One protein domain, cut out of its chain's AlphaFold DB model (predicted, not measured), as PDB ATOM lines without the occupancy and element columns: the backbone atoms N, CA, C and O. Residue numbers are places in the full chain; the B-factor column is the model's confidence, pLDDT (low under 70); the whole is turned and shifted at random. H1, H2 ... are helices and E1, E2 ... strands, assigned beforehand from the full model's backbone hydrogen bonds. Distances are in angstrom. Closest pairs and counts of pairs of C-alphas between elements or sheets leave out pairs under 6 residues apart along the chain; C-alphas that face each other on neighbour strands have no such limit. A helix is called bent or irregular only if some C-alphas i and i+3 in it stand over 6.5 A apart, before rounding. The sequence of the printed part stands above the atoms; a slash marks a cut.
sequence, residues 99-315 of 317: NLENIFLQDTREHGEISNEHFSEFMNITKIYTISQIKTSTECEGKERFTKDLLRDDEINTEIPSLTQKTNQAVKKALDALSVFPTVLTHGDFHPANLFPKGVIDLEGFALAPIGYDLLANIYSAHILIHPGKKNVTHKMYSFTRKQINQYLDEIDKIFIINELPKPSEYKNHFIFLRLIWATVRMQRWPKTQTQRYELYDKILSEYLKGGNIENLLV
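Overview. This is residues 99 to 315 of the 317 residues of an uncharacterized protein of Candidatus Nomurabacteria bacterium GW2011_GWD2_39_12 (UniProt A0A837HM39). A kinked helix, H9, makes the core, with H5 and H10 packed on it and the short H6 crossing it on the side away from H5. H8 meets the first residues of H9 and runs side by side with H2, from which H1 folds back at the edge, while H3 packs on the small hairpin E1 E2. The printed part has 217 residues, with eleven named helices and two named strands in the order H1 to H5, E1, E2, H6 to H11; the sheet, E1 - E2, is antiparallel and the class is mostly helix. It is compact, with a radius of gyration of the C-alphas of 16.7 A and spans of 47 by 45 by 33 A.

Arrangement. Start at H1, residues 100 to 111, whose residues 100 to 104 alone touch residues 118 to 122 of H2, residues 116 to 134, in a helical hairpin; the closest C-alphas, Leu 100 and Phe 122, are 7.3 A apart. H3, residues 142 to 151, has its Phe 146 C-alpha 5.2 A from that of Ala 209 in E2, residues 207 to 210, their closest pair. H4, residues 153 to 159, and H5, residues 161 to 180, form a helical hairpin, closest at the C-alphas of Asn 157 and Thr 164, 5.0 A, with residues 163 to 168 of H5 alone. E1, residues 183 to 186, forms a hairpin with E2; find N 184 and O 209 within hydrogen-bond range at 2.8 A. H8, residues 242 to 258, touches H2 at a shallow tilt of 28 degrees, the same way, closest at the C-alphas of Met 123 and Tyr 248, 6.9 A. The hub is H9, residues 264 to 280, touching eight helices: H3, H4, H5, H8 and H6, residues 213 to 218, H7, residues 221 to 224, H10, residues 287 to 305, and H11, residues 310 to 315. H6 is about perpendicular to H9, at 81 degrees, with the C-alphas of Tyr 213 and Phe 271 closest at 5.4 A. Every O i to N i+4 pair is within hydrogen-bond range in H1, H2, H3, H4, H6, H8, H10 and H11, against 13 of 16 in H5 and 10 of 13 in H9; H7 is too short for such a pair.

Along the chain. Find C-alpha 100 at (42.430, 37.461, 15.313), where H1 begins, and C-alpha 315 at (34.608, 21.097, 7.382), where H11 ends. H5 is 30.2 A long, H10 26.7 A and H2 26.6 A. H5 and H9 are irregular: C-alphas 162 and 165 are 7.8 A apart, C-alphas 266 and 269 8.1 A.

Size, cuts and confidence. The C-alphas farthest apart, Lys 231 and Glu 260, are 47.8 A from each other. The printed part has no cut; the links E1 to E2 and H7 to H8 are long. Look for pLDDT under 70 at residues 140 to 142 and 226 to 236.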
ATOM      1  N   ASN A  99      41.796  40.398  19.196       95.69
ATOM      2  CA  ASN A  99      42.346  39.115  18.776       95.69
ATOM      3  C   ASN A  99      41.952  38.816  17.315       95.69
ATOM      4  O   ASN A  99      41.053  39.448  16.748       95.69
ATOM      5  N   LEU A 100      42.629  37.846  16.705       96.62
ATOM      6  CA  LEU A 100      42.430  37.461  15.313       96.62
ATOM      7  C   LEU A 100      41.036  36.880  15.074       96.62
ATOM      8  O   LEU A 100      40.475  37.105  14.012       96.62
ATOM      9  N   GLU A 101      40.421  36.212  16.054       94.31
ATOM     10  CA  GLU A 101      39.032  35.751  15.936       94.31
ATOM     11  C   GLU A 101      38.059  36.913  15.699       94.31
ATOM     12  O   GLU A 101      37.236  36.842  14.788       94.31
ATOM     13  N   ASN A 102      38.165  37.995  16.477       94.12
ATOM     14  CA  ASN A 102      37.319  39.178  16.307       94.12
ATOM     15  C   ASN A 102      37.574  39.878  14.968       94.12
ATOM     16  O   ASN A 102      36.627  40.351  14.338       94.12
ATOM     17  N   ILE A 103      38.831  39.914  14.525       96.50
ATOM     18  CA  ILE A 103      39.218  40.469  13.224       96.50
ATOM     19  C   ILE A 103      38.623  39.622  12.085       96.50
ATOM     20  O   ILE A 103      37.935  40.147  11.215       96.50
ATOM     21  N   PHE A 104      38.777  38.298  12.128       95.75
ATOM     22  CA  PHE A 104      38.231  37.382  11.121       95.75
ATOM     23  C   PHE A 104      36.706  37.393  11.077       95.75
ATOM     24  O   PHE A 104      36.108  37.294  10.005       95.75
ATOM     25  N   LEU A 105      36.069  37.516  12.242       93.19
ATOM     26  CA  LEU A 105      34.631  37.716  12.371       93.19
ATOM     27  C   LEU A 105      34.174  38.983  11.647       93.19
ATOM     28  O   LEU A 105      33.118  38.972  11.015       93.19
ATOM     29  N   GLN A 106      34.934  40.070  11.768       94.56
ATOM     30  CA  GLN A 106      34.636  41.322  11.088       94.56
ATOM     31  C   GLN A 106      34.808  41.176   9.572       94.56
ATOM     32  O   GLN A 106      33.843  41.415   8.848       94.56
ATOM     33  N   ASP A 107      35.952  40.667   9.110       96.00
ATOM     34  CA  ASP A 107      36.211  40.412   7.686       96.00
ATOM     35  C   ASP A 107      35.120  39.546   7.052       96.00
ATOM     36  O   ASP A 107      34.555  39.885   6.016       96.00
ATOM     37  N   THR A 108      34.754  38.447   7.715       93.06
ATOM     38  CA  THR A 108      33.741  37.520   7.202       93.06
ATOM     39  C   THR A 108      32.364  38.186   7.116       93.06
ATOM     40  O   THR A 108      31.601  37.907   6.194       93.06
ATOM     41  N   ARG A 109      32.025  39.091   8.044       92.19
ATOM     42  CA  ARG A 109      30.763  39.850   7.988       92.19
ATOM     43  C   ARG A 109      30.757  40.890   6.874       92.19
ATOM     44  O   ARG A 109      29.707  41.112   6.280       92.19
ATOM     45  N   GLU A 110      31.889  41.538   6.626       93.81
ATOM     46  CA  GLU A 110      32.006  42.633   5.659       93.81
ATOM     47  C   GLU A 110      32.233  42.131   4.225       93.81
ATOM     48  O   GLU A 110      31.761  42.747   3.268       93.81
ATOM     49  N   HIS A 111      32.932  41.008   4.063       93.12
ATOM     50  CA  HIS A 111      33.444  40.534   2.774       93.12
ATOM     51  C   HIS A 111      33.085  39.075   2.463       93.12
ATOM     52  O   HIS A 111      33.319  38.613   1.350       93.12
ATOM     53  N   GLY A 112      32.503  38.341   3.417       91.50
ATOM     54  CA  GLY A 112      32.157  36.923   3.269       91.50
ATOM     55  C   GLY A 112      33.318  35.952   3.508       91.50
ATOM     56  O   GLY A 112      33.088  34.750   3.614       91.50
ATOM     57  N   GLU A 113      34.546  36.450   3.636       94.44
ATOM     58  CA  GLU A 113      35.754  35.667   3.895       94.44
ATOM     59  C   GLU A 113      36.792  36.490   4.663       94.44
ATOM     60  O   GLU A 113      36.693  37.713   4.740       94.44
ATOM     61  N   ILE A 114      37.801  35.817   5.220       96.81
ATOM     62  CA  ILE A 114      38.948  36.477   5.855       96.81
ATOM     63  C   ILE A 114      39.768  37.184   4.776       96.81
ATOM     64  O   ILE A 114      40.143  36.557   3.781       96.81
ATOM     65  N   SER A 115      40.092  38.458   4.985       97.31
ATOM     66  CA  SER A 115      40.892  39.240   4.045       97.31
ATOM     67  C   SER A 115      42.309  38.673   3.894       97.31
ATOM     68  O   SER A 115      42.873  38.052   4.799       97.31
ATOM     69  N   ASN A 116      42.935  38.916   2.740       97.75
ATOM     70  CA  ASN A 116      44.322  38.494   2.512       97.75
ATOM     71  C   ASN A 116      45.314  39.191   3.460       97.75
ATOM     72  O   ASN A 116      46.350  38.610   3.780       97.75
ATOM     73  N   GLU A 117      45.008  40.414   3.896       98.00
ATOM     74  CA  GLU A 117      45.828  41.179   4.837       98.00
ATOM     75  C   GLU A 117      45.835  40.511   6.215       98.00
ATOM     76  O   GLU A 117      46.886  40.046   6.657       98.00
ATOM     77  N   HIS A 118      44.667  40.328   6.837       97.94
ATOM     78  CA  HIS A 118      44.576  39.691   8.154       97.94
ATOM     79  C   HIS A 118      44.986  38.209   8.124       97.94
ATOM     80  O   HIS A 118      45.574  37.698   9.080       97.94
ATOM     81  N   PHE A 119      44.765  37.507   7.005       98.25
ATOM     82  CA  PHE A 119      45.327  36.168   6.815       98.25
ATOM     83  C   PHE A 119      46.866  36.178   6.783       98.25
ATOM     84  O   PHE A 119      47.505  35.269   7.315       98.25
ATOM     85  N   SER A 120      47.483  37.210   6.201       98.25
ATOM     86  CA  SER A 120      48.943  37.356   6.191       98.25
ATOM     87  C   SER A 120      49.500  37.656   7.585       98.25
ATOM     88  O   SER A 120      50.551  37.121   7.937       98.25
ATOM     89  N   GLU A 121      48.792  38.432   8.408       97.88
ATOM     90  CA  GLU A 121      49.159  38.654   9.815       97.88
ATOM     91  C   GLU A 121      49.124  37.350  10.621       97.88
ATOM     92  O   GLU A 121      50.088  37.014  11.312       97.88
ATOM     93  N   PHE A 122      48.053  36.568  10.462       98.19
ATOM     94  CA  PHE A 122      47.925  35.229  11.039       98.19
ATOM     95  C   PHE A 122      49.044  34.277  10.603       98.19
ATOM     96  O   PHE A 122      49.603  33.528  11.410       98.19
ATOM     97  N   MET A 123      49.403  34.325   9.322       98.31
ATOM     98  CA  MET A 123      50.526  33.558   8.804       98.31
ATOM     99  C   MET A 123      51.831  33.980   9.476       98.31
ATOM    100  O   MET A 123      52.605  33.131   9.909       98.31
ATOM    101  N   ASN A 124      52.074  35.286   9.587       98.19
ATOM    102  CA  ASN A 124      53.303  35.824  10.156       98.19
ATOM    103  C   ASN A 124      53.491  35.393  11.615       98.19
ATOM    104  O   ASN A 124      54.547  34.862  11.965       98.19
ATOM    105  N   ILE A 125      52.454  35.534  12.448       98.00
ATOM    106  CA  ILE A 125      52.519  35.103  13.850       98.00
ATOM    107  C   ILE A 125      52.749  33.592  13.967       98.00
ATOM    108  O   ILE A 125      53.581  33.145  14.759       98.00
ATOM    109  N   THR A 126      52.089  32.800  13.118       98.25
ATOM    110  CA  THR A 126      52.254  31.342  13.096       98.25
ATOM    111  C   THR A 126      53.674  30.943  12.692       98.25
ATOM    112  O   THR A 126      54.242  30.025  13.283       98.25
ATOM    113  N   LYS A 127      54.288  31.626  11.720       98.44
ATOM    114  CA  LYS A 127      55.668  31.354  11.297       98.44
ATOM    115  C   LYS A 127      56.665  31.612  12.426       98.44
ATOM    116  O   LYS A 127      57.503  30.755  12.697       98.44
ATOM    117  N   ILE A 128      56.539  32.750  13.114       98.50
ATOM    118  CA  ILE A 128      57.381  33.089  14.275       98.50
ATOM    119  C   ILE A 128      57.214  32.033  15.370       98.50
ATOM    120  O   ILE A 128      58.201  31.513  15.894       98.50
ATOM    121  N   TYR A 129      55.967  31.668  15.673       98.50
ATOM    122  CA  TYR A 129      55.653  30.626  16.641       98.50
ATOM    123  C   TYR A 129      56.280  29.276  16.254       98.50
ATOM    124  O   TYR A 129      57.001  28.695  17.058       98.50
ATOM    125  N   THR A 130      56.117  28.833  15.005       98.31
ATOM    126  CA  THR A 130      56.677  27.570  14.486       98.31
ATOM    127  C   THR A 130      58.195  27.519  14.651       98.31
ATOM    128  O   THR A 130      58.729  26.558  15.198       98.31
ATOM    129  N   ILE A 131      58.898  28.577  14.234       98.25
ATOM    130  CA  ILE A 131      60.361  28.673  14.364       98.25
ATOM    131  C   ILE A 131      60.785  28.621  15.839       98.25
ATOM    132  O   ILE A 131      61.813  28.035  16.173       98.25
ATOM    133  N   SER A 132      59.993  29.212  16.731       98.19
ATOM    134  CA  SER A 132      60.265  29.212  18.171       98.19
ATOM    135  C   SER A 132      60.054  27.835  18.795       98.19
ATOM    136  O   SER A 132      60.890  27.397  19.580       98.19
ATOM    137  N   GLN A 133      59.010  27.107  18.382       96.81
ATOM    138  CA  GLN A 133      58.783  25.726  18.813       96.81
ATOM    139  C   GLN A 133      59.958  24.817  18.448       96.81
ATOM    140  O   GLN A 133      60.421  24.059  19.298       96.81
ATOM    141  N   ILE A 134      60.491  24.929  17.227       96.81
ATOM    142  CA  ILE A 134      61.619  24.104  16.759       96.81
ATOM    143  C   ILE A 134      62.828  24.221  17.700       96.81
ATOM    144  O   ILE A 134      63.458  23.212  18.013       96.81
ATOM    145  N   LYS A 135      63.110  25.414  18.239       96.44
ATOM    146  CA  LYS A 135      64.219  25.634  19.191       96.44
ATOM    147  C   LYS A 135      64.041  24.925  20.536       96.44
ATOM    148  O   LYS A 135      64.999  24.816  21.292       96.44
ATOM    149  N   THR A 136      62.830  24.468  20.843       95.69
ATOM    150  CA  THR A 136      62.501  23.745  22.083       95.69
ATOM    151  C   THR A 136      62.442  22.233  21.898       95.69
ATOM    152  O   THR A 136      61.973  21.523  22.788       95.69
ATOM    153  N   SER A 137      62.887  21.738  20.738       93.62
ATOM    154  CA  SER A 137      62.887  20.310  20.424       93.62
ATOM    155  C   SER A 137      63.652  19.513  21.475       93.62
ATOM    156  O   SER A 137      64.773  19.853  21.850       93.62
ATOM    157  N   THR A 138      63.039  18.428  21.936       87.56
ATOM    158  CA  THR A 138      63.623  17.497  22.896       87.56
ATOM    159  C   THR A 138      63.391  16.054  22.457       87.56
ATOM    160  O   THR A 138      62.347  15.717  21.894       87.56
ATOM    161  N   GLU A 139      64.381  15.202  22.730       72.81
ATOM    162  CA  GLU A 139      64.340  13.751  22.487       72.81
ATOM    163  C   GLU A 139      63.577  12.985  23.583       72.81
ATOM    164  O   GLU A 139      63.326  11.790  23.449       72.81
ATOM    165  N   CYS A 140      63.232  13.657  24.688       57.72
ATOM    166  CA  CYS A 140      62.670  13.023  25.878       57.72
ATOM    167  C   CYS A 140      61.260  12.449  25.636       57.72
ATOM    168  O   CYS A 140      60.576  12.843  24.690       57.72
ATOM    169  N   GLU A 141      60.815  11.551  26.528       63.03
ATOM    170  CA  GLU A 141      59.518  10.845  26.551       63.03
ATOM    171  C   GLU A 141      58.311  11.803  26.677       63.03
ATOM    172  O   GLU A 141      57.558  11.813  27.649       63.03
ATOM    173  N   GLY A 142      58.100  12.640  25.664       66.31
ATOM    174  CA  GLY A 142      57.021  13.617  25.597       66.31
ATOM    175  C   GLY A 142      55.643  12.987  25.455       66.31
ATOM    176  O   GLY A 142      54.653  13.654  25.725       66.31
ATOM    177  N   LYS A 143      55.561  11.708  25.062       72.19
ATOM    178  CA  LYS A 143      54.293  11.022  24.784       72.19
ATOM    179  C   LYS A 143      53.400  10.922  26.020       72.19
ATOM    180  O   LYS A 143      52.236  11.287  25.926       72.19
ATOM    181  N   GLU A 144      53.936  10.485  27.161       75.31
ATOM    182  CA  GLU A 144      53.139  10.329  28.389       75.31
ATOM    183  C   GLU A 144      52.673  11.676  28.954       75.31
ATOM    184  O   GLU A 144      51.536  11.814  29.411       75.31
ATOM    185  N   ARG A 145      53.540  12.697  28.892       76.31
ATOM    186  CA  ARG A 145      53.171  14.062  29.290       76.31
ATOM    187  C   ARG A 145      52.150  14.662  28.333       76.31
ATOM    188  O   ARG A 145      51.162  15.218  28.786       76.31
ATOM    189  N   PHE A 146      52.323  14.479  27.028       83.81
ATOM    190  CA  PHE A 146      51.375  14.944  26.019       83.81
ATOM    191  C   PHE A 146      49.975  14.360  26.236       83.81
ATOM    192  O   PHE A 146      48.990  15.104  26.230       83.81
ATOM    193  N   THR A 147      49.872  13.045  26.464       81.00
ATOM    194  CA  THR A 147      48.572  12.399  26.689       81.00
ATOM    195  C   THR A 147      47.890  12.933  27.944       81.00
ATOM    196  O   THR A 147      46.712  13.283  27.908       81.00
ATOM    197  N   LYS A 148      48.648  13.082  29.033       78.19
ATOM    198  CA  LYS A 148      48.116  13.526  30.323       78.19
ATOM    199  C   LYS A 148      47.774  15.018  30.359       78.19
ATOM    200  O   LYS A 148      46.720  15.397  30.865       78.19
ATOM    201  N   ASP A 149      48.664  15.861  29.851       78.62
ATOM    202  CA  ASP A 149      48.580  17.311  30.033       78.62
ATOM    203  C   ASP A 149      47.666  17.956  28.977       78.62
ATOM    204  O   ASP A 149      46.905  18.876  29.294       78.62
ATOM    205  N   LEU A 150      47.685  17.442  27.736       82.88
ATOM    206  CA  LEU A 150      46.957  18.027  26.606       82.88
ATOM    207  C   LEU A 150      45.861  17.138  26.027       82.88
ATOM    208  O   LEU A 150      44.804  17.664  25.695       82.88
ATOM    209  N   LEU A 151      46.075  15.829  25.870       84.38
ATOM    210  CA  LEU A 151      45.098  14.992  25.165       84.38
ATOM    211  C   LEU A 151      43.859  14.680  26.011       84.38
ATOM    212  O   LEU A 151      42.749  14.770  25.491       84.38
ATOM    213  N   ARG A 152      44.052  14.348  27.298       85.38
ATOM    214  CA  ARG A 152      42.985  13.980  28.252       85.38
ATOM    215  C   ARG A 152      42.124  12.814  27.758       85.38
ATOM    216  O   ARG A 152      40.892  12.853  27.772       85.38
ATOM    217  N   ASP A 153      42.780  11.779  27.248       84.12
ATOM    218  CA  ASP A 153      42.126  10.587  26.714       84.12
ATOM    219  C   ASP A 153      41.458   9.722  27.805       84.12
ATOM    220  O   ASP A 153      40.489   9.005  27.550       84.12
ATOM    221  N   ASP A 154      41.908   9.831  29.049       89.12
ATOM    222  CA  ASP A 154      41.246   9.273  30.229       89.12
ATOM    223  C   ASP A 154      39.859   9.893  30.485       89.12
ATOM    224  O   ASP A 154      38.890   9.179  30.777       89.12
ATOM    225  N   GLU A 155      39.732  11.210  30.315       92.12
ATOM    226  CA  GLU A 155      38.472  11.933  30.491       92.12
ATOM    227  C   GLU A 155      37.439  11.520  29.438       92.12
ATOM    228  O   GLU A 155      36.312  11.172  29.795       92.12
ATOM    229  N   ILE A 156      37.814  11.461  28.151       91.81
ATOM    230  CA  ILE A 156      36.866  11.055  27.095       91.81
ATOM    231  C   ILE A 156      36.400   9.608  27.277       91.81
ATOM    232  O   ILE A 156      35.243   9.291  27.012       91.81
ATOM    233  N   ASN A 157      37.278   8.730  27.768       92.50
ATOM    234  CA  ASN A 157      36.941   7.338  28.049       92.50
ATOM    235  C   ASN A 157      35.961   7.209  29.221       92.50
ATOM    236  O   ASN A 157      35.121   6.311  29.223       92.50
ATOM    237  N   THR A 158      36.042   8.120  30.188       94.19
ATOM    238  CA  THR A 158      35.086   8.205  31.298       94.19
ATOM    239  C   THR A 158      33.745   8.777  30.832       94.19
ATOM    240  O   THR A 158      32.688   8.292  31.236       94.19
ATOM    241  N   GLU A 159      33.773   9.791  29.966       93.56
ATOM    242  CA  GLU A 159      32.579  10.472  29.460       93.56
ATOM    243  C   GLU A 159      31.800   9.658  28.412       93.56
ATOM    244  O   GLU A 159      30.569   9.704  28.399       93.56
ATOM    245  N   ILE A 160      32.487   8.883  27.559       94.06
ATOM    246  CA  ILE A 160      31.874   8.047  26.511       94.06
ATOM    247  C   ILE A 160      32.433   6.607  26.545       94.06
ATOM    248  O   ILE A 160      33.134   6.182  25.616       94.06
ATOM    249  N   PRO A 161      32.094   5.795  27.568       95.88
ATOM    250  CA  PRO A 161      32.682   4.460  27.747       95.88
ATOM    251  C   PRO A 161      32.450   3.497  26.574       95.88
ATOM    252  O   PRO A 161      33.245   2.591  26.325       95.88
ATOM    253  N   SER A 162      31.371   3.690  25.808       97.06
ATOM    254  CA  SER A 162      31.060   2.874  24.627       97.06
ATOM    255  C   SER A 162      32.082   3.020  23.493       97.06
ATOM    256  O   SER A 162      32.165   2.137  22.638       97.06
ATOM    257  N   LEU A 163      32.872   4.100  23.476       96.75
ATOM    258  CA  LEU A 163      33.884   4.362  22.450       96.75
ATOM    259  C   LEU A 163      35.315   4.057  22.908       96.75
ATOM    260  O   LEU A 163      36.220   4.103  22.075       96.75
ATOM    261  N   THR A 164      35.540   3.685  24.173       96.75
ATOM    262  CA  THR A 164      36.883   3.567  24.769       96.75
ATOM    263  C   THR A 164      37.858   2.724  23.955       96.75
ATOM    264  O   THR A 164      38.975   3.155  23.672       96.75
ATOM    265  N   GLN A 165      37.444   1.537  23.508       97.31
ATOM    266  CA  GLN A 165      38.323   0.663  22.730       97.31
ATOM    267  C   GLN A 165      38.757   1.315  21.406       97.31
ATOM    268  O   GLN A 165      39.935   1.261  21.045       97.31
ATOM    269  N   LYS A 166      37.816   1.951  20.697       97.31
ATOM    270  CA  LYS A 166      38.092   2.650  19.436       97.31
ATOM    271  C   LYS A 166      38.974   3.876  19.674       97.31
ATOM    272  O   LYS A 166      39.924   4.074  18.923       97.31
ATOM    273  N   THR A 167      38.689   4.659  20.719       96.75
ATOM    274  CA  THR A 167      39.496   5.819  21.121       96.75
ATOM    275  C   THR A 167      40.940   5.403  21.370       96.75
ATOM    276  O   THR A 167      41.837   5.923  20.716       96.75
ATOM    277  N   ASN A 168      41.174   4.397  22.217       95.69
ATOM    278  CA  ASN A 168      42.524   3.936  22.550       95.69
ATOM    279  C   ASN A 168      43.279   3.428  21.312       95.69
ATOM    280  O   ASN A 168      44.460   3.727  21.129       95.69
ATOM    281  N   GLN A 169      42.594   2.705  20.418       97.44
ATOM    282  CA  GLN A 169      43.173   2.272  19.145       97.44
ATOM    283  C   GLN A 169      43.570   3.465  18.261       97.44
ATOM    284  O   GLN A 169      44.654   3.470  17.673       97.44
ATOM    285  N   ALA A 170      42.704   4.472  18.153       97.50
ATOM    286  CA  ALA A 170      42.931   5.652  17.329       97.50
ATOM    287  C   ALA A 170      44.038   6.558  17.890       97.50
ATOM    288  O   ALA A 170      44.886   7.019  17.121       97.50
ATOM    289  N   VAL A 171      44.074   6.755  19.213       95.81
ATOM    290  CA  VAL A 171      45.139   7.481  19.919       95.81
ATOM    291  C   VAL A 171      46.476   6.790  19.690       95.81
ATOM    292  O   VAL A 171      47.404   7.430  19.206       95.81
ATOM    293  N   LYS A 172      46.560   5.470  19.907       95.06
ATOM    294  CA  LYS A 172      47.786   4.708  19.630       95.06
ATOM    295  C   LYS A 172      48.239   4.875  18.177       95.06
ATOM    296  O   LYS A 172      49.390   5.212  17.932       95.06
ATOM    297  N   LYS A 173      47.323   4.707  17.212       96.62
ATOM    298  CA  LYS A 173      47.599   4.911  15.779       96.62
ATOM    299  C   LYS A 173      48.155   6.312  15.493       96.62
ATOM    300  O   LYS A 173      49.099   6.436  14.721       96.62
ATOM    301  N   ALA A 174      47.572   7.355  16.092       96.31
ATOM    302  CA  ALA A 174      48.025   8.734  15.912       96.31
ATOM    303  C   ALA A 174      49.417   8.959  16.515       96.31
ATOM    304  O   ALA A 174      50.293   9.479  15.836       96.31
ATOM    305  N   LEU A 175      49.639   8.539  17.762       94.00
ATOM    306  CA  LEU A 175      50.911   8.726  18.466       94.00
ATOM    307  C   LEU A 175      52.061   7.925  17.845       94.00
ATOM    308  O   LEU A 175      53.204   8.383  17.861       94.00
ATOM    309  N   ASP A 176      51.776   6.743  17.295       94.38
ATOM    310  CA  ASP A 176      52.758   5.959  16.547       94.38
ATOM    311  C   ASP A 176      53.144   6.682  15.251       94.38
ATOM    312  O   ASP A 176      54.331   6.867  14.986       94.38
ATOM    313  N   ALA A 177      52.163   7.169  14.480       96.00
ATOM    314  CA  ALA A 177      52.420   7.918  13.249       96.00
ATOM    315  C   ALA A 177      53.178   9.230  13.505       96.00
ATOM    316  O   ALA A 177      54.091   9.574  12.762       96.00
ATOM    317  N   LEU A 178      52.839   9.942  14.581       94.94
ATOM    318  CA  LEU A 178      53.463  11.214  14.947       94.94
ATOM    319  C   LEU A 178      54.816  11.063  15.657       94.94
ATOM    320  O   LEU A 178      55.456  12.066  15.954       94.94
ATOM    321  N   SER A 179      55.282   9.837  15.905       93.19
ATOM    322  CA  SER A 179      56.580   9.593  16.550       93.19
ATOM    323  C   SER A 179      57.793  10.018  15.718       93.19
ATOM    324  O   SER A 179      58.896  10.095  16.249       93.19
ATOM    325  N   VAL A 180      57.582  10.319  14.434       94.31
ATOM    326  CA  VAL A 180      58.594  10.883  13.532       94.31
ATOM    327  C   VAL A 180      58.896  12.358  13.816       94.31
ATOM    328  O   VAL A 180      59.874  12.889  13.298       94.31
ATOM    329  N   PHE A 181      58.051  13.031  14.601       94.94
ATOM    330  CA  PHE A 181      58.220  14.432  14.963       94.94
ATOM    331  C   PHE A 181      58.868  14.558  16.345       94.94
ATOM    332  O   PHE A 181      58.494  13.819  17.262       94.94
ATOM    333  N   PRO A 182      59.787  15.521  16.543       94.44
ATOM    334  CA  PRO A 182      60.293  15.821  17.870       94.44
ATOM    335  C   PRO A 182      59.171  16.341  18.770       94.44
ATOM    336  O   PRO A 182      58.186  16.938  18.316       94.44
ATOM    337  N   THR A 183      59.358  16.148  20.071       94.50
ATOM    338  CA  THR A 183      58.521  16.807  21.070       94.50
ATOM    339  C   THR A 183      59.027  18.232  21.258       94.50
ATOM    340  O   THR A 183      60.226  18.446  21.409       94.50
ATOM    341  N   VAL A 184      58.120  19.201  21.270       95.56
ATOM    342  CA  VAL A 184      58.413  20.623  21.476       95.56
ATOM    343  C   VAL A 184      57.509  21.196  22.551       95.56
ATOM    344  O   VAL A 184      56.462  20.632  22.884       95.56
ATOM    345  N   LEU A 185      57.894  22.358  23.057       94.94
ATOM    346  CA  LEU A 185      57.009  23.191  23.837       94.94
ATOM    347  C   LEU A 185      55.908  23.762  22.925       94.94
ATOM    348  O   LEU A 185      56.171  24.396  21.899       94.94
ATOM    349  N   THR A 186      54.659  23.503  23.286       95.06
ATOM    350  CA  THR A 186      53.456  23.916  22.564       95.06
ATOM    351  C   THR A 186      52.545  24.680  23.511       95.06
ATOM    352  O   THR A 186      52.543  24.402  24.701       95.06
ATOM    353  N   HIS A 187      51.767  25.620  22.993       96.06
ATOM    354  CA  HIS A 187      50.803  26.431  23.719       96.06
ATOM    355  C   HIS A 187      49.630  25.611  24.242       96.06
ATOM    356  O   HIS A 187      49.044  25.956  25.260       96.06
ATOM    357  N   GLY A 188      49.222  24.571  23.514       92.00
ATOM    358  CA  GLY A 188      48.129  23.696  23.928       92.00
ATOM    359  C   GLY A 188      46.733  24.275  23.696       92.00
ATOM    360  O   GLY A 188      45.768  23.524  23.767       92.00
ATOM    361  N   ASP A 189      46.620  25.552  23.330       92.44
ATOM    362  CA  ASP A 189      45.373  26.227  22.939       92.44
ATOM    363  C   ASP A 189      45.648  27.361  21.930       92.44
ATOM    364  O   ASP A 189      45.178  28.495  22.042       92.44
ATOM    365  N   PHE A 190      46.494  27.066  20.939       95.50
ATOM    366  CA  PHE A 190      46.883  28.020  19.902       95.50
ATOM    367  C   PHE A 190      45.765  28.162  18.858       95.50
ATOM    368  O   PHE A 190      45.708  27.406  17.888       95.50
ATOM    369  N   HIS A 191      44.856  29.113  19.055       93.81
ATOM    370  CA  HIS A 191      43.771  29.403  18.113       93.81
ATOM    371  C   HIS A 191      43.456  30.906  18.051       93.81
ATOM    372  O   HIS A 191      43.838  31.643  18.960       93.81
ATOM    373  N   PRO A 192      42.724  31.404  17.033       95.06
ATOM    374  CA  PRO A 192      42.592  32.842  16.776       95.06
ATOM    375  C   PRO A 192      41.995  33.685  17.912       95.06
ATOM    376  O   PRO A 192      42.171  34.900  17.903       95.06
ATOM    377  N   ALA A 193      41.328  33.086  18.906       93.06
ATOM    378  CA  ALA A 193      40.849  33.840  20.068       93.06
ATOM    379  C   ALA A 193      41.982  34.199  21.052       93.06
ATOM    380  O   ALA A 193      41.886  35.220  21.735       93.06
ATOM    381  N   ASN A 194      43.065  33.416  21.062       96.06
ATOM    382  CA  ASN A 194      44.276  33.648  21.854       96.06
ATOM    383  C   ASN A 194      45.385  34.347  21.048       96.06
ATOM    384  O   ASN A 194      46.405  34.748  21.607       96.06
ATOM    385  N   LEU A 195      45.193  34.528  19.737       97.50
ATOM    386  CA  LEU A 195      46.159  35.182  18.857       97.50
ATOM    387  C   LEU A 195      45.801  36.637  18.605       97.50
ATOM    388  O   LEU A 195      44.655  36.983  18.353       97.50
ATOM    389  N   PHE A 196      46.821  37.474  18.582       97.69
ATOM    390  CA  PHE A 196      46.794  38.858  18.140       97.69
ATOM    391  C   PHE A 196      47.802  39.009  16.996       97.69
ATOM    392  O   PHE A 196      48.765  38.241  16.932       97.69
ATOM    393  N   PRO A 197      47.679  40.037  16.137       96.00
ATOM    394  CA  PRO A 197      48.677  40.294  15.094       96.00
ATOM    395  C   PRO A 197      50.118  40.394  15.626       96.00
ATOM    396  O   PRO A 197      51.072  40.074  14.920       96.00
ATOM    397  N   LYS A 198      50.281  40.820  16.887       96.19
ATOM    398  CA  LYS A 198      51.587  40.996  17.539       96.19
ATOM    399  C   LYS A 198      52.031  39.835  18.427       96.19
ATOM    400  O   LYS A 198      53.167  39.865  18.888       96.19
ATOM    401  N   GLY A 199      51.173  38.861  18.727       97.25
ATOM    402  CA  GLY A 199      51.535  37.848  19.713       97.25
ATOM    403  C   GLY A 199      50.442  36.861  20.096       97.25
ATOM    404  O   GLY A 199      49.358  36.857  19.522       97.25
ATOM    405  N   VAL A 200      50.724  36.055  21.112       97.44
ATOM    406  CA  VAL A 200      49.804  35.089  21.714       97.44
ATOM    407  C   VAL A 200      49.679  35.320  23.223       97.44
ATOM    408  O   VAL A 200      50.655  35.692  23.877       97.44
ATOM    409  N   ILE A 201      48.476  35.134  23.765       95.00
ATOM    410  CA  ILE A 201      48.159  35.213  25.203       95.00
ATOM    411  C   ILE A 201      47.701  33.850  25.732       95.00
ATOM    412  O   ILE A 201      47.556  32.930  24.948       95.00
ATOM    413  N   ASP A 202      47.386  33.760  27.028       92.06
ATOM    414  CA  ASP A 202      46.856  32.538  27.671       92.06
ATOM    415  C   ASP A 202      47.901  31.413  27.784       92.06
ATOM    416  O   ASP A 202      47.748  30.280  27.331       92.06
ATOM    417  N   LEU A 203      49.039  31.771  28.387       92.06
ATOM    418  CA  LEU A 203      50.259  30.964  28.405       92.06
ATOM    419  C   LEU A 203      50.217  29.796  29.411       92.06
ATOM    420  O   LEU A 203      51.181  29.042  29.515       92.06
ATOM    421  N   GLU A 204      49.132  29.624  30.170       85.56
ATOM    422  CA  GLU A 204      48.975  28.537  31.146       85.56
ATOM    423  C   GLU A 204      48.837  27.143  30.522       85.56
ATOM    424  O   GLU A 204      49.088  26.147  31.200       85.56
ATOM    425  N   GLY A 205      48.429  27.063  29.252       85.44
ATOM    426  CA  GLY A 205      48.210  25.799  28.546       85.44
ATOM    427  C   GLY A 205      49.489  25.137  28.040       85.44
ATOM    428  O   GLY A 205      49.429  24.043  27.475       85.44
ATOM    429  N   PHE A 206      50.638  25.796  28.213       91.25
ATOM    430  CA  PHE A 206      51.874  25.342  27.610       91.25
ATOM    431  C   PHE A 206      52.319  23.984  28.158       91.25
ATOM    432  O   PHE A 206      52.477  23.790  29.363       91.25
ATOM    433  N   ALA A 207      52.580  23.054  27.250       92.12
ATOM    434  CA  ALA A 207      53.007  21.702  27.573       92.12
ATOM    435  C   ALA A 207      53.837  21.109  26.432       92.12
ATOM    436  O   ALA A 207      54.063  21.737  25.398       92.12
ATOM    437  N   LEU A 208      54.326  19.890  26.628       93.00
ATOM    438  CA  LEU A 208      55.077  19.168  25.610       93.00
ATOM    439  C   LEU A 208      54.127  18.419  24.665       93.00
ATOM    440  O   LEU A 208      53.224  17.718  25.118       93.00
ATOM    441  N   ALA A 209      54.347  18.545  23.355       93.75
ATOM    442  CA  ALA A 209      53.602  17.828  22.318       93.75
ATOM    443  C   ALA A 209      54.467  17.584  21.072       93.75
ATOM    444  O   ALA A 209      55.454  18.296  20.876       93.75
ATOM    445  N   PRO A 210      54.093  16.641  20.185       94.75
ATOM    446  CA  PRO A 210      54.706  16.551  18.863       94.75
ATOM    447  C   PRO A 210      54.557  17.877  18.103       94.75
ATOM    448  O   PRO A 210      53.461  18.453  18.051       94.75
ATOM    449  N   ILE A 211      55.650  18.364  17.510       95.69
ATOM    450  CA  ILE A 211      55.623  19.609  16.735       95.69
ATOM    451  C   ILE A 211      54.585  19.522  15.609       95.69
ATOM    452  O   ILE A 211      54.505  18.530  14.890       95.69
ATOM    453  N   GLY A 212      53.760  20.563  15.480       96.25
ATOM    454  CA  GLY A 212      52.616  20.588  14.565       96.25
ATOM    455  C   GLY A 212      51.254  20.430  15.246       96.25
ATOM    456  O   GLY A 212      50.252  20.807  14.642       96.25
ATOM    457  N   TYR A 213      51.197  19.977  16.506       95.88
ATOM    458  CA  TYR A 213      49.929  19.792  17.228       95.88
ATOM    459  C   TYR A 213      49.064  21.056  17.278       95.88
ATOM    460  O   TYR A 213      47.882  21.017  16.944       95.88
ATOM    461  N   ASP A 214      49.655  22.188  17.654       96.62
ATOM    462  CA  ASP A 214      48.973  23.482  17.636       96.62
ATOM    463  C   ASP A 214      48.752  24.004  16.212       96.62
ATOM    464  O   ASP A 214      47.671  24.488  15.899       96.62
ATOM    465  N   LEU A 215      49.744  23.866  15.329       97.31
ATOM    466  CA  LEU A 215      49.717  24.435  13.977       97.31
ATOM    467  C   LEU A 215      48.570  23.858  13.139       97.31
ATOM    468  O   LEU A 215      47.764  24.585  12.560       97.31
ATOM    469  N   LEU A 216      48.460  22.529  13.116       95.62
ATOM    470  CA  LEU A 216      47.467  21.846  12.297       95.62
ATOM    471  C   LEU A 216      46.084  21.948  12.934       95.62
ATOM    472  O   LEU A 216      45.101  22.025  12.215       95.62
ATOM    473  N   ALA A 217      45.985  22.014  14.262       91.31
ATOM    474  CA  ALA A 217      44.719  22.284  14.938       91.31
ATOM    475  C   ALA A 217      44.186  23.698  14.656       91.31
ATOM    476  O   ALA A 217      42.992  23.867  14.409       91.31
ATOM    477  N   ASN A 218      45.064  24.701  14.685       93.69
ATOM    478  CA  ASN A 218      44.720  26.117  14.596       93.69
ATOM    479  C   ASN A 218      43.994  26.475  13.292       93.69
ATOM    480  O   ASN A 218      42.940  27.101  13.322       93.69
ATOM    481  N   ILE A 219      44.490  26.016  12.137       94.88
ATOM    482  CA  ILE A 219      43.852  26.317  10.842       94.88
ATOM    483  C   ILE A 219      42.444  25.692  10.706       94.88
ATOM    484  O   ILE A 219      41.640  26.143   9.895       94.88
ATOM    485  N   TYR A 220      42.106  24.703  11.543       92.25
ATOM    486  CA  TYR A 220      40.771  24.098  11.618       92.25
ATOM    487  C   TYR A 220      40.015  24.452  12.910       92.25
ATOM    488  O   TYR A 220      38.948  23.891  13.166       92.25
ATOM    489  N   SER A 221      40.508  25.392  13.726       89.12
ATOM    490  CA  SER A 221      39.956  25.670  15.058       89.12
ATOM    491  C   SER A 221      38.489  26.089  15.020       89.12
ATOM    492  O   SER A 221      37.727  25.676  15.883       89.12
ATOM    493  N   ALA A 222      38.050  26.835  14.001       86.75
ATOM    494  CA  ALA A 222      36.643  27.221  13.839       86.75
ATOM    495  C   ALA A 222      35.696  26.024  13.629       86.75
ATOM    496  O   ALA A 222      34.503  26.116  13.918       86.75
ATOM    497  N   HIS A 223      36.226  24.908  13.124       86.12
ATOM    498  CA  HIS A 223      35.479  23.670  12.924       86.12
ATOM    499  C   HIS A 223      35.575  22.732  14.130       86.12
ATOM    500  O   HIS A 223      34.636  21.989  14.397       86.12
ATOM    501  N   ILE A 224      36.689  22.768  14.869       84.69
ATOM    502  CA  ILE A 224      36.901  21.930  16.057       84.69
ATOM    503  C   ILE A 224      36.237  22.553  17.297       84.69
ATOM    504  O   ILE A 224      35.524  21.884  18.046       84.69
ATOM    505  N   LEU A 225      36.426  23.856  17.502       77.06
ATOM    506  CA  LEU A 225      35.942  24.623  18.650       77.06
ATOM    507  C   LEU A 225      34.571  25.220  18.353       77.06
ATOM    508  O   LEU A 225      34.373  26.435  18.329       77.06
ATOM    509  N   ILE A 226      33.593  24.350  18.114       69.50
ATOM    510  CA  ILE A 226      32.220  24.787  17.872       69.50
ATOM    511  C   ILE A 226      31.668  25.396  19.169       69.50
ATOM    512  O   ILE A 226      31.428  24.680  20.148       69.50
ATOM    513  N   HIS A 227      31.482  26.717  19.187       63.03
ATOM    514  CA  HIS A 227      30.971  27.442  20.348       63.03
ATOM    515  C   HIS A 227      29.434  27.452  20.363       63.03
ATOM    516  O   HIS A 227      28.801  27.652  19.319       63.03
ATOM    517  N   PRO A 228      28.798  27.288  21.536       54.84
ATOM    518  CA  PRO A 228      27.377  27.563  21.677       54.84
ATOM    519  C   PRO A 228      27.120  29.064  21.470       54.84
ATOM    520  O   PRO A 228      27.517  29.894  22.285       54.84
ATOM    521  N   GLY A 229      26.440  29.437  20.384       51.22
ATOM    522  CA  GLY A 229      25.990  30.815  20.190       51.22
ATOM    523  C   GLY A 229      24.912  31.223  21.206       51.22
ATOM    524  O   GLY A 229      24.227  30.375  21.780       51.22
ATOM    525  N   LYS A 230      24.675  32.539  21.362       42.62
ATOM    526  CA  LYS A 230      23.665  33.139  22.276       42.62
ATOM    527  C   LYS A 230      22.230  32.597  22.118       42.62
ATOM    528  O   LYS A 230      21.389  32.850  22.974       42.62
ATOM    529  N   LYS A 231      21.932  31.871  21.036       45.94
ATOM    530  CA  LYS A 231      20.629  31.241  20.766       45.94
ATOM    531  C   LYS A 231      20.664  29.707  20.761       45.94
ATOM    532  O   LYS A 231      19.752  29.095  20.218       45.94
ATOM    533  N   ASN A 232      21.678  29.074  21.356       45.78
ATOM    534  CA  ASN A 232      21.902  27.622  21.258       45.78
ATOM    535  C   ASN A 232      22.071  27.123  19.810       45.78
ATOM    536  O   ASN A 232      21.805  25.957  19.533       45.78
ATOM    537  N   VAL A 233      22.487  27.998  18.892       42.69
ATOM    538  CA  VAL A 233      22.847  27.617  17.525       42.69
ATOM    539  C   VAL A 233      24.363  27.668  17.428       42.69
ATOM    540  O   VAL A 233      24.982  28.693  17.721       42.69
ATOM    541  N   THR A 234      24.951  26.532  17.085       53.25
ATOM    542  CA  THR A 234      26.363  26.383  16.757       53.25
ATOM    543  C   THR A 234      26.618  27.046  15.410       53.25
ATOM    544  O   THR A 234      26.150  26.557  14.383       53.25
ATOM    545  N   HIS A 235      27.315  28.178  15.400       55.31
ATOM    546  CA  HIS A 235      27.687  28.863  14.163       55.31
ATOM    547  C   HIS A 235      29.203  28.834  13.994       55.31
ATOM    548  O   HIS A 235      29.936  29.172  14.923       55.31
ATOM    549  N   LYS A 236      29.657  28.477  12.787       65.00
ATOM    550  CA  LYS A 236      31.014  28.794  12.331       65.00
ATOM    551  C   LYS A 236      31.117  30.318  12.303       65.00
ATOM    552  O   LYS A 236      30.323  30.976  11.636       65.00
ATOM    553  N   MET A 237      32.019  30.864  13.109       75.62
ATOM    554  CA  MET A 237      32.187  32.311  13.259       75.62
ATOM    555  C   MET A 237      32.950  32.905  12.068       75.62
ATOM    556  O   MET A 237      32.588  33.957  11.557       75.62
ATOM    557  N   TYR A 238      33.935  32.166  11.573       88.44
ATOM    558  CA  TYR A 238      34.694  32.425  10.356       88.44
ATOM    559  C   TYR A 238      35.093  31.075   9.747       88.44
ATOM    560  O   TYR A 238      34.956  30.027  10.387       88.44
ATOM    561  N   SER A 239      35.609  31.088   8.523       88.81
ATOM    562  CA  SER A 239      36.250  29.921   7.913       88.81
ATOM    563  C   SER A 239      37.358  30.371   6.979       88.81
ATOM    564  O   SER A 239      37.162  31.303   6.200       88.81
ATOM    565  N   PHE A 240      38.491  29.678   7.017       93.69
ATOM    566  CA  PHE A 240      39.523  29.856   6.006       93.69
ATOM    567  C   PHE A 240      39.048  29.268   4.678       93.69
ATOM    568  O   PHE A 240      38.459  28.184   4.629       93.69
ATOM    569  N   THR A 241      39.325  29.964   3.581       94.00
ATOM    570  CA  THR A 241      39.076  29.414   2.247       94.00
ATOM    571  C   THR A 241      40.018  28.243   1.973       94.00
ATOM    572  O   THR A 241      41.117  28.157   2.523       94.00
ATOM    573  N   ARG A 242      39.657  27.362   1.035       93.81
ATOM    574  CA  ARG A 242      40.555  26.277   0.603       93.81
ATOM    575  C   ARG A 242      41.909  26.799   0.108       93.81
ATOM    576  O   ARG A 242      42.931  26.157   0.324       93.81
ATOM    577  N   LYS A 243      41.921  27.971  -0.536       96.81
ATOM    578  CA  LYS A 243      43.152  28.634  -0.983       96.81
ATOM    579  C   LYS A 243      44.025  29.041   0.207       96.81
ATOM    580  O   LYS A 243      45.219  28.769   0.181       96.81
ATOM    581  N   GLN A 244      43.430  29.638   1.240       97.44
ATOM    582  CA  GLN A 244      44.123  30.013   2.476       97.44
ATOM    583  C   GLN A 244      44.656  28.787   3.223       97.44
ATOM    584  O   GLN A 244      45.819  28.776   3.604       97.44
ATOM    585  N   ILE A 245      43.857  27.724   3.362       96.94
ATOM    586  CA  ILE A 245      44.296  26.472   3.998       96.94
ATOM    587  C   ILE A 245      45.503  25.884   3.259       96.94
ATOM    588  O   ILE A 245      46.515  25.586   3.886       96.94
ATOM    589  N   ASN A 246      45.441  25.773   1.928       97.44
ATOM    590  CA  ASN A 246      46.564  25.259   1.141       97.44
ATOM    591  C   ASN A 246      47.813  26.138   1.296       97.44
ATOM    592  O   ASN A 246      48.891  25.621   1.558       97.44
ATOM    593  N   GLN A 247      47.660  27.464   1.206       98.38
ATOM    594  CA  GLN A 247      48.770  28.397   1.403       98.38
ATOM    595  C   GLN A 247      49.385  28.264   2.803       98.38
ATOM    596  O   GLN A 247      50.601  28.333   2.943       98.38
ATOM    597  N   TYR A 248      48.565  28.070   3.838       98.44
ATOM    598  CA  TYR A 248      49.034  27.825   5.199       98.44
ATOM    599  C   TYR A 248      49.863  26.552   5.291       98.44
ATOM    600  O   TYR A 248      51.003  26.598   5.745       98.44
ATOM    601  N   LEU A 249      49.316  25.431   4.822       98.19
ATOM    602  CA  LEU A 249      49.997  24.142   4.875       98.19
ATOM    603  C   LEU A 249      51.315  24.172   4.093       98.19
ATOM    604  O   LEU A 249      52.329  23.731   4.622       98.19
ATOM    605  N   ASP A 250      51.331  24.776   2.902       98.62
ATOM    606  CA  ASP A 250      52.541  24.911   2.087       98.62
ATOM    607  C   ASP A 250      53.635  25.724   2.800       98.62
ATOM    608  O   ASP A 250      54.817  25.384   2.734       98.62
ATOM    609  N   GLU A 251      53.273  26.813   3.480       98.56
ATOM    610  CA  GLU A 251      54.236  27.654   4.197       98.56
ATOM    611  C   GLU A 251      54.769  26.987   5.469       98.56
ATOM    612  O   GLU A 251      55.959  27.109   5.768       98.56
ATOM    613  N   ILE A 252      53.923  26.256   6.199       98.50
ATOM    614  CA  ILE A 252      54.355  25.483   7.368       98.50
ATOM    615  C   ILE A 252      55.242  24.309   6.944       98.50
ATOM    616  O   ILE A 252      56.314  24.122   7.519       98.50
ATOM    617  N   ASP A 253      54.871  23.580   5.891       98.75
ATOM    618  CA  ASP A 253      55.680  22.491   5.345       98.75
ATOM    619  C   ASP A 253      57.075  22.971   4.930       98.75
ATOM    620  O   ASP A 253      58.064  22.308   5.232       98.75
ATOM    621  N   LYS A 254      57.189  24.147   4.295       98.75
ATOM    622  CA  LYS A 254      58.495  24.736   3.948       98.75
ATOM    623  C   LYS A 254      59.380  24.935   5.177       98.75
ATOM    624  O   LYS A 254      60.568  24.627   5.109       98.75
ATOM    625  N   ILE A 255      58.825  25.428   6.287       98.56
ATOM    626  CA  ILE A 255      59.589  25.616   7.528       98.56
ATOM    627  C   ILE A 255      60.069  24.265   8.064       98.56
ATOM    628  O   ILE A 255      61.234  24.150   8.436       98.56
ATOM    629  N   PHE A 256      59.214  23.242   8.063       98.50
ATOM    630  CA  PHE A 256      59.590  21.904   8.527       98.50
ATOM    631  C   PHE A 256      60.694  21.296   7.656       98.50
ATOM    632  O   PHE A 256      61.706  20.857   8.192       98.50
ATOM    633  N   ILE A 257      60.566  21.371   6.327       98.50
ATOM    634  CA  ILE A 257      61.567  20.848   5.383       98.50
ATOM    635  C   ILE A 257      62.926  21.533   5.565       98.50
ATOM    636  O   ILE A 257      63.951  20.858   5.571       98.50
ATOM    637  N   ILE A 258      62.950  22.862   5.731       98.38
ATOM    638  CA  ILE A 258      64.193  23.623   5.969       98.38
ATOM    639  C   ILE A 258      64.895  23.168   7.258       98.38
ATOM    640  O   ILE A 258      66.115  23.261   7.347       98.38
ATOM    641  N   ASN A 259      64.139  22.668   8.236       97.56
ATOM    642  CA  ASN A 259      64.653  22.160   9.507       97.56
ATOM    643  C   ASN A 259      64.740  20.623   9.536       97.56
ATOM    644  O   ASN A 259      64.759  20.041  10.615       97.56
ATOM    645  N   GLU A 260      64.777  19.970   8.368       97.56
ATOM    646  CA  GLU A 260      64.939  18.513   8.222       97.56
ATOM    647  C   GLU A 260      63.830  17.677   8.893       97.56
ATOM    648  O   GLU A 260      64.018  16.509   9.228       97.56
ATOM    649  N   LEU A 261      62.640  18.259   9.059       97.06
ATOM    650  CA  LEU A 261      61.465  17.583   9.600       97.06
ATOM    651  C   LEU A 261      60.528  17.099   8.477       97.06
ATOM    652  O   LEU A 261      60.459  17.723   7.412       97.06
ATOM    653  N   PRO A 262      59.749  16.021   8.704       97.69
ATOM    654  CA  PRO A 262      58.696  15.608   7.779       97.69
ATOM    655  C   PRO A 262      57.661  16.719   7.563       97.69
ATOM    656  O   PRO A 262      57.440  17.552   8.438       97.69
ATOM    657  N   LYS A 263      56.967  16.708   6.421       98.44
ATOM    658  CA  LYS A 263      55.879  17.657   6.154       98.44
ATOM    659  C   LYS A 263      54.693  17.373   7.077       98.44
ATOM    660  O   LYS A 263      54.079  16.312   6.952       98.44
ATOM    661  N   PRO A 264      54.314  18.281   7.987       97.62
ATOM    662  CA  PRO A 264      53.233  18.008   8.921       97.62
ATOM    663  C   PRO A 264      51.862  17.966   8.227       97.62
ATOM    664  O   PRO A 264      50.946  17.323   8.746       97.62
ATOM    665  N   SER A 265      51.711  18.560   7.036       97.69
ATOM    666  CA  SER A 265      50.481  18.450   6.240       97.69
ATOM    667  C   SER A 265      50.136  17.004   5.841       97.69
ATOM    668  O   SER A 265      48.954  16.656   5.778       97.69
ATOM    669  N   GLU A 266      51.138  16.133   5.665       97.25
ATOM    670  CA  GLU A 266      50.958  14.702   5.364       97.25
ATOM    671  C   GLU A 266      50.376  13.929   6.563       97.25
ATOM    672  O   GLU A 266      49.749  12.885   6.393       97.25
ATOM    673  N   TYR A 267      50.501  14.488   7.772       97.19
ATOM    674  CA  TYR A 267      50.042  13.903   9.034       97.19
ATOM    675  C   TYR A 267      48.832  14.637   9.631       97.19
ATOM    676  O   TYR A 267      48.402  14.318  10.743       97.19
ATOM    677  N   LYS A 268      48.239  15.600   8.911       95.81
ATOM    678  CA  LYS A 268      47.181  16.493   9.427       95.81
ATOM    679  C   LYS A 268      46.019  15.765  10.107       95.81
ATOM    680  O   LYS A 268      45.548  16.213  11.147       95.81
ATOM    681  N   ASN A 269      45.591  14.616   9.578       95.88
ATOM    682  CA  ASN A 269      44.474  13.858  10.146       95.88
ATOM    683  C   ASN A 269      44.794  13.342  11.557       95.88
ATOM    684  O   ASN A 269      43.900  13.275  12.394       95.88
ATOM    685  N   HIS A 270      46.055  13.016  11.846       96.31
ATOM    686  CA  HIS A 270      46.484  12.607  13.182       96.31
ATOM    687  C   HIS A 270      46.395  13.778  14.166       96.31
ATOM    688  O   HIS A 270      45.810  13.633  15.238       96.31
ATOM    689  N   PHE A 271      46.899  14.952  13.780       96.00
ATOM    690  CA  PHE A 271      46.845  16.153  14.618       96.00
ATOM    691  C   PHE A 271      45.412  16.640  14.868       96.00
ATOM    692  O   PHE A 271      45.044  16.895  16.016       96.00
ATOM    693  N   ILE A 272      44.583  16.711  13.820       94.94
ATOM    694  CA  ILE A 272      43.169  17.102  13.920       94.94
ATOM    695  C   ILE A 272      42.411  16.139  14.839       94.94
ATOM    696  O   ILE A 272      41.664  16.585  15.709       94.94
ATOM    697  N   PHE A 273      42.616  14.827  14.675       95.81
ATOM    698  CA  PHE A 273      41.967  13.819  15.511       95.81
ATOM    699  C   PHE A 273      42.319  13.995  16.994       95.81
ATOM    700  O   PHE A 273      41.422  14.039  17.833       95.81
ATOM    701  N   LEU A 274      43.608  14.143  17.315       95.19
ATOM    702  CA  LEU A 274      44.051  14.335  18.697       95.19
ATOM    703  C   LEU A 274      43.462  15.615  19.302       95.19
ATOM    704  O   LEU A 274      42.964  15.591  20.424       95.19
ATOM    705  N   ARG A 275      43.421  16.715  18.540       93.81
ATOM    706  CA  ARG A 275      42.786  17.954  19.006       93.81
ATOM    707  C   ARG A 275      41.287  17.787  19.258       93.81
ATOM    708  O   ARG A 275      40.748  18.398  20.181       93.81
ATOM    709  N   LEU A 276      40.603  16.979  18.450       93.06
ATOM    710  CA  LEU A 276      39.172  16.744  18.613       93.06
ATOM    711  C   LEU A 276      38.857  16.060  19.950       93.06
ATOM    712  O   LEU A 276      37.825  16.373  20.537       93.06
ATOM    713  N   ILE A 277      39.739  15.194  20.464       93.56
ATOM    714  CA  ILE A 277      39.576  14.593  21.799       93.56
ATOM    715  C   ILE A 277      39.514  15.693  22.863       93.56
ATOM    716  O   ILE A 277      38.522  15.775  23.586       93.56
ATOM    717  N   TRP A 278      40.499  16.598  22.884       90.25
ATOM    718  CA  TRP A 278      40.521  17.729  23.818       90.25
ATOM    719  C   TRP A 278      39.262  18.597  23.711       90.25
ATOM    720  O   TRP A 278      38.683  18.996  24.718       90.25
ATOM    721  N   ALA A 279      38.788  18.849  22.488       89.25
ATOM    722  CA  ALA A 279      37.570  19.623  22.273       89.25
ATOM    723  C   ALA A 279      36.294  18.873  22.702       89.25
ATOM    724  O   ALA A 279      35.248  19.496  22.857       89.25
ATOM    725  N   THR A 280      36.334  17.555  22.881       91.12
ATOM    726  CA  THR A 280      35.143  16.750  23.183       91.12
ATOM    727  C   THR A 280      34.925  16.563  24.686       91.12
ATOM    728  O   THR A 280      33.783  16.401  25.105       91.12
ATOM    729  N   VAL A 281      35.977  16.641  25.503       90.69
ATOM    730  CA  VAL A 281      35.891  16.433  26.960       90.69
ATOM    731  C   VAL A 281      35.383  17.662  27.723       90.69
ATOM    732  O   VAL A 281      35.416  18.792  27.233       90.69
ATOM    733  N   ARG A 282      34.932  17.449  28.964       86.81
ATOM    734  CA  ARG A 282      34.471  18.463  29.934       86.81
ATOM    735  C   ARG A 282      33.270  19.289  29.470       86.81
ATOM    736  O   ARG A 282      33.100  20.457  29.838       86.81
ATOM    737  N   MET A 283      32.393  18.665  28.691       84.75
ATOM    738  CA  MET A 283      31.254  19.326  28.053       84.75
ATOM    739  C   MET A 283      29.964  19.347  28.886       84.75
ATOM    740  O   MET A 283      28.961  19.909  28.446       84.75
ATOM    741  N   GLN A 284      29.981  18.834  30.119       83.62
ATOM    742  CA  GLN A 284      28.821  18.762  31.021       83.62
ATOM    743  C   GLN A 284      28.175  20.122  31.332       83.62
ATOM    744  O   GLN A 284      27.003  20.183  31.703       83.62
ATOM    745  N   ARG A 285      28.918  21.230  31.179       80.06
ATOM    746  CA  ARG A 285      28.394  22.598  31.351       80.06
ATOM    747  C   ARG A 285      27.564  23.078  30.149       80.06
ATOM    748  O   ARG A 285      26.827  24.051  30.284       80.06
ATOM    749  N   TRP A 286      27.635  22.390  29.003       83.25
ATOM    750  CA  TRP A 286      26.943  22.748  27.758       83.25
ATOM    751  C   TRP A 286      26.248  21.533  27.107       83.25
ATOM    752  O   TRP A 286      26.659  21.098  26.030       83.25
ATOM    753  N   PRO A 287      25.154  21.003  27.689       81.06
ATOM    754  CA  PRO A 287      24.577  19.710  27.291       81.06
ATOM    755  C   PRO A 287      24.185  19.584  25.809       81.06
ATOM    756  O   PRO A 287      24.364  18.534  25.205       81.06
ATOM    757  N   LYS A 288      23.680  20.655  25.181       78.31
ATOM    758  CA  LYS A 288      23.325  20.624  23.747       78.31
ATOM    759  C   LYS A 288      24.560  20.500  22.852       78.31
ATOM    760  O   LYS A 288      24.572  19.707  21.917       78.31
ATOM    761  N   THR A 289      25.597  21.279  23.156       81.69
ATOM    762  CA  THR A 289      26.874  21.229  22.435       81.69
ATOM    763  C   THR A 289      27.593  19.913  22.707       81.69
ATOM    764  O   THR A 289      28.208  19.370  21.798       81.69
ATOM    765  N   GLN A 290      27.468  19.365  23.919       87.94
ATOM    766  CA  GLN A 290      28.000  18.053  24.286       87.94
ATOM    767  C   GLN A 290      27.488  16.954  23.352       87.94
ATOM    768  O   GLN A 290      28.301  16.278  22.731       87.94
ATOM    769  N   THR A 291      26.165  16.820  23.180       87.12
ATOM    770  CA  THR A 291      25.587  15.811  22.273       87.12
ATOM    771  C   THR A 291      26.143  15.941  20.857       87.12
ATOM    772  O   THR A 291      26.609  14.961  20.283       87.12
ATOM    773  N   GLN A 292      26.172  17.161  20.312       85.25
ATOM    774  CA  GLN A 292      26.683  17.403  18.961       85.25
ATOM    775  C   GLN A 292      28.175  17.076  18.823       85.25
ATOM    776  O   GLN A 292      28.576  16.521  17.799       85.25
ATOM    777  N   ARG A 293      28.995  17.403  19.835       88.31
ATOM    778  CA  ARG A 293      30.426  17.066  19.854       88.31
ATOM    779  C   ARG A 293      30.641  15.561  19.952       88.31
ATOM    780  O   ARG A 293      31.497  15.046  19.247       88.31
ATOM    781  N   TYR A 294      29.842  14.849  20.744       92.38
ATOM    782  CA  TYR A 294      29.934  13.390  20.862       92.38
ATOM    783  C   TYR A 294      29.560  12.693  19.547       92.38
ATOM    784  O   TYR A 294      30.263  11.785  19.111       92.38
ATOM    785  N   GLU A 295      28.506  13.157  18.871       90.88
ATOM    786  CA  GLU A 295      28.117  12.648  17.550       90.88
ATOM    787  C   GLU A 295      29.182  12.922  16.477       90.88
ATOM    788  O   GLU A 295      29.484  12.044  15.664       90.88
ATOM    789  N   LEU A 296      29.763  14.128  16.465       90.56
ATOM    790  CA  LEU A 296      30.873  14.464  15.573       90.56
ATOM    791  C   LEU A 296      32.089  13.584  15.870       90.56
ATOM    792  O   LEU A 296      32.687  13.033  14.946       90.56
ATOM    793  N   TYR A 297      32.431  13.428  17.149       94.25
ATOM    794  CA  TYR A 297      33.556  12.622  17.597       94.25
ATOM    795  C   TYR A 297      33.423  11.164  17.148       94.25
ATOM    796  O   TYR A 297      34.355  10.652  16.536       94.25
ATOM    797  N   ASP A 298      32.270  10.513  17.342       95.75
ATOM    798  CA  ASP A 298      32.061   9.123  16.897       95.75
ATOM    799  C   ASP A 298      32.190   8.969  15.369       95.75
ATOM    800  O   ASP A 298      32.846   8.043  14.871       95.75
ATOM    801  N   LYS A 299      31.629   9.917  14.602       94.81
ATOM    802  CA  LYS A 299      31.743   9.938  13.134       94.81
ATOM    803  C   LYS A 299      33.199  10.079  12.687       94.81
ATOM    804  O   LYS A 299      33.661   9.289  11.862       94.81
ATOM    805  N   ILE A 300      33.928  11.047  13.246       95.88
ATOM    806  CA  ILE A 300      35.338  11.302  12.920       95.88
ATOM    807  C   ILE A 300      36.215  10.128  13.352       95.88
ATOM    808  O   ILE A 300      37.044   9.678  12.566       95.88
ATOM    809  N   LEU A 301      36.011   9.588  14.556       97.25
ATOM    810  CA  LEU A 301      36.732   8.430  15.080       97.25
ATOM    811  C   LEU A 301      36.574   7.217  14.157       97.25
ATOM    812  O   LEU A 301      37.555   6.567  13.790       97.25
ATOM    813  N   SER A 302      35.337   6.936  13.745       97.00
ATOM    814  CA  SER A 302      35.029   5.823  12.850       97.00
ATOM    815  C   SER A 302      35.660   5.995  11.465       97.00
ATOM    816  O   SER A 302      36.171   5.022  10.909       97.00
ATOM    817  N   GLU A 303      35.664   7.207  10.908       97.12
ATOM    818  CA  GLU A 303      36.298   7.491   9.613       97.12
ATOM    819  C   GLU A 303      37.832   7.449   9.691       97.12
ATOM    820  O   GLU A 303      38.497   6.836   8.855       97.12
ATOM    821  N   TYR A 304      38.404   8.032  10.743       97.75
ATOM    822  CA  TYR A 304      39.843   8.051  10.990       97.75
ATOM    823  C   TYR A 304      40.430   6.637  11.116       97.75
ATOM    824  O   TYR A 304      41.494   6.330  10.558       97.75
ATOM    825  N   LEU A 305      39.732   5.734  11.812       97.75
ATOM    826  CA  LEU A 305      40.160   4.340  11.947       97.75
ATOM    827  C   LEU A 305      40.177   3.606  10.601       97.75
ATOM    828  O   LEU A 305      41.113   2.845  10.355       97.75
ATOM    829  N   LYS A 306      39.236   3.914   9.696       96.94
ATOM    830  CA  LYS A 306      39.203   3.386   8.318       96.94
ATOM    831  C   LYS A 306      40.287   3.970   7.403       96.94
ATOM    832  O   LYS A 306      40.449   3.491   6.287       96.94
ATOM    833  N   GLY A 307      41.027   4.984   7.859       94.19
ATOM    834  CA  GLY A 307      42.005   5.706   7.038       94.19
ATOM    835  C   GLY A 307      41.373   6.736   6.100       94.19
ATOM    836  O   GLY A 307      42.009   7.146   5.134       94.19
ATOM    837  N   GLY A 308      40.130   7.137   6.369       92.75
ATOM    838  CA  GLY A 308      39.421   8.134   5.582       92.75
ATOM    839  C   GLY A 308      39.902   9.566   5.821       92.75
ATOM    840  O   GLY A 308      40.703   9.852   6.716       92.75
ATOM    841  N   ASN A 309      39.393  10.490   5.003       89.94
ATOM    842  CA  ASN A 309      39.731  11.906   5.106       89.94
ATOM    843  C   ASN A 309      38.782  12.633   6.071       89.94
ATOM    844  O   ASN A 309      37.695  13.068   5.682       89.94
ATOM    845  N   ILE A 310      39.221  12.802   7.319       93.81
ATOM    846  CA  ILE A 310      38.414  13.443   8.362       93.81
ATOM    847  C   ILE A 310      38.264  14.958   8.195       93.81
ATOM    848  O   ILE A 310      37.314  15.522   8.728       93.81
ATOM    849  N   GLU A 311      39.143  15.612   7.431       89.88
ATOM    850  CA  GLU A 311      39.049  17.047   7.140       89.88
ATOM    851  C   GLU A 311      37.713  17.379   6.470       89.88
ATOM    852  O   GLU A 311      37.012  18.297   6.885       89.88
ATOM    853  N   ASN A 312      37.315  16.587   5.471       85.88
ATOM    854  CA  ASN A 312      36.060  16.807   4.756       85.88
ATOM    855  C   ASN A 312      34.849  16.644   5.673       85.88
ATOM    856  O   ASN A 312      33.886  17.396   5.545       85.88
ATOM    857  N   LEU A 313      34.878  15.671   6.586       87.75
ATOM    858  CA  LEU A 313      33.804  15.503   7.563       87.75
ATOM    859  C   LEU A 313      33.751  16.698   8.512       87.75
ATOM    860  O   LEU A 313      32.680  17.249   8.721       87.75
ATOM    861  N   LEU A 314      34.899  17.135   9.025       87.12
ATOM    862  CA  LEU A 314      35.002  18.255   9.956       87.12
ATOM    863  C   LEU A 314      34.552  19.586   9.329       87.12
ATOM    864  O   LEU A 314      33.835  20.367   9.953       87.12
ATOM    865  N   VAL A 315      34.944  19.849   8.081       84.06
ATOM    866  CA  VAL A 315      34.608  21.097   7.382       84.06
ATOM    867  C   VAL A 315      33.127  21.151   6.994       84.06
ATOM    868  O   VAL A 315      32.549  22.239   7.014       84.06
TER     869      VAL A 315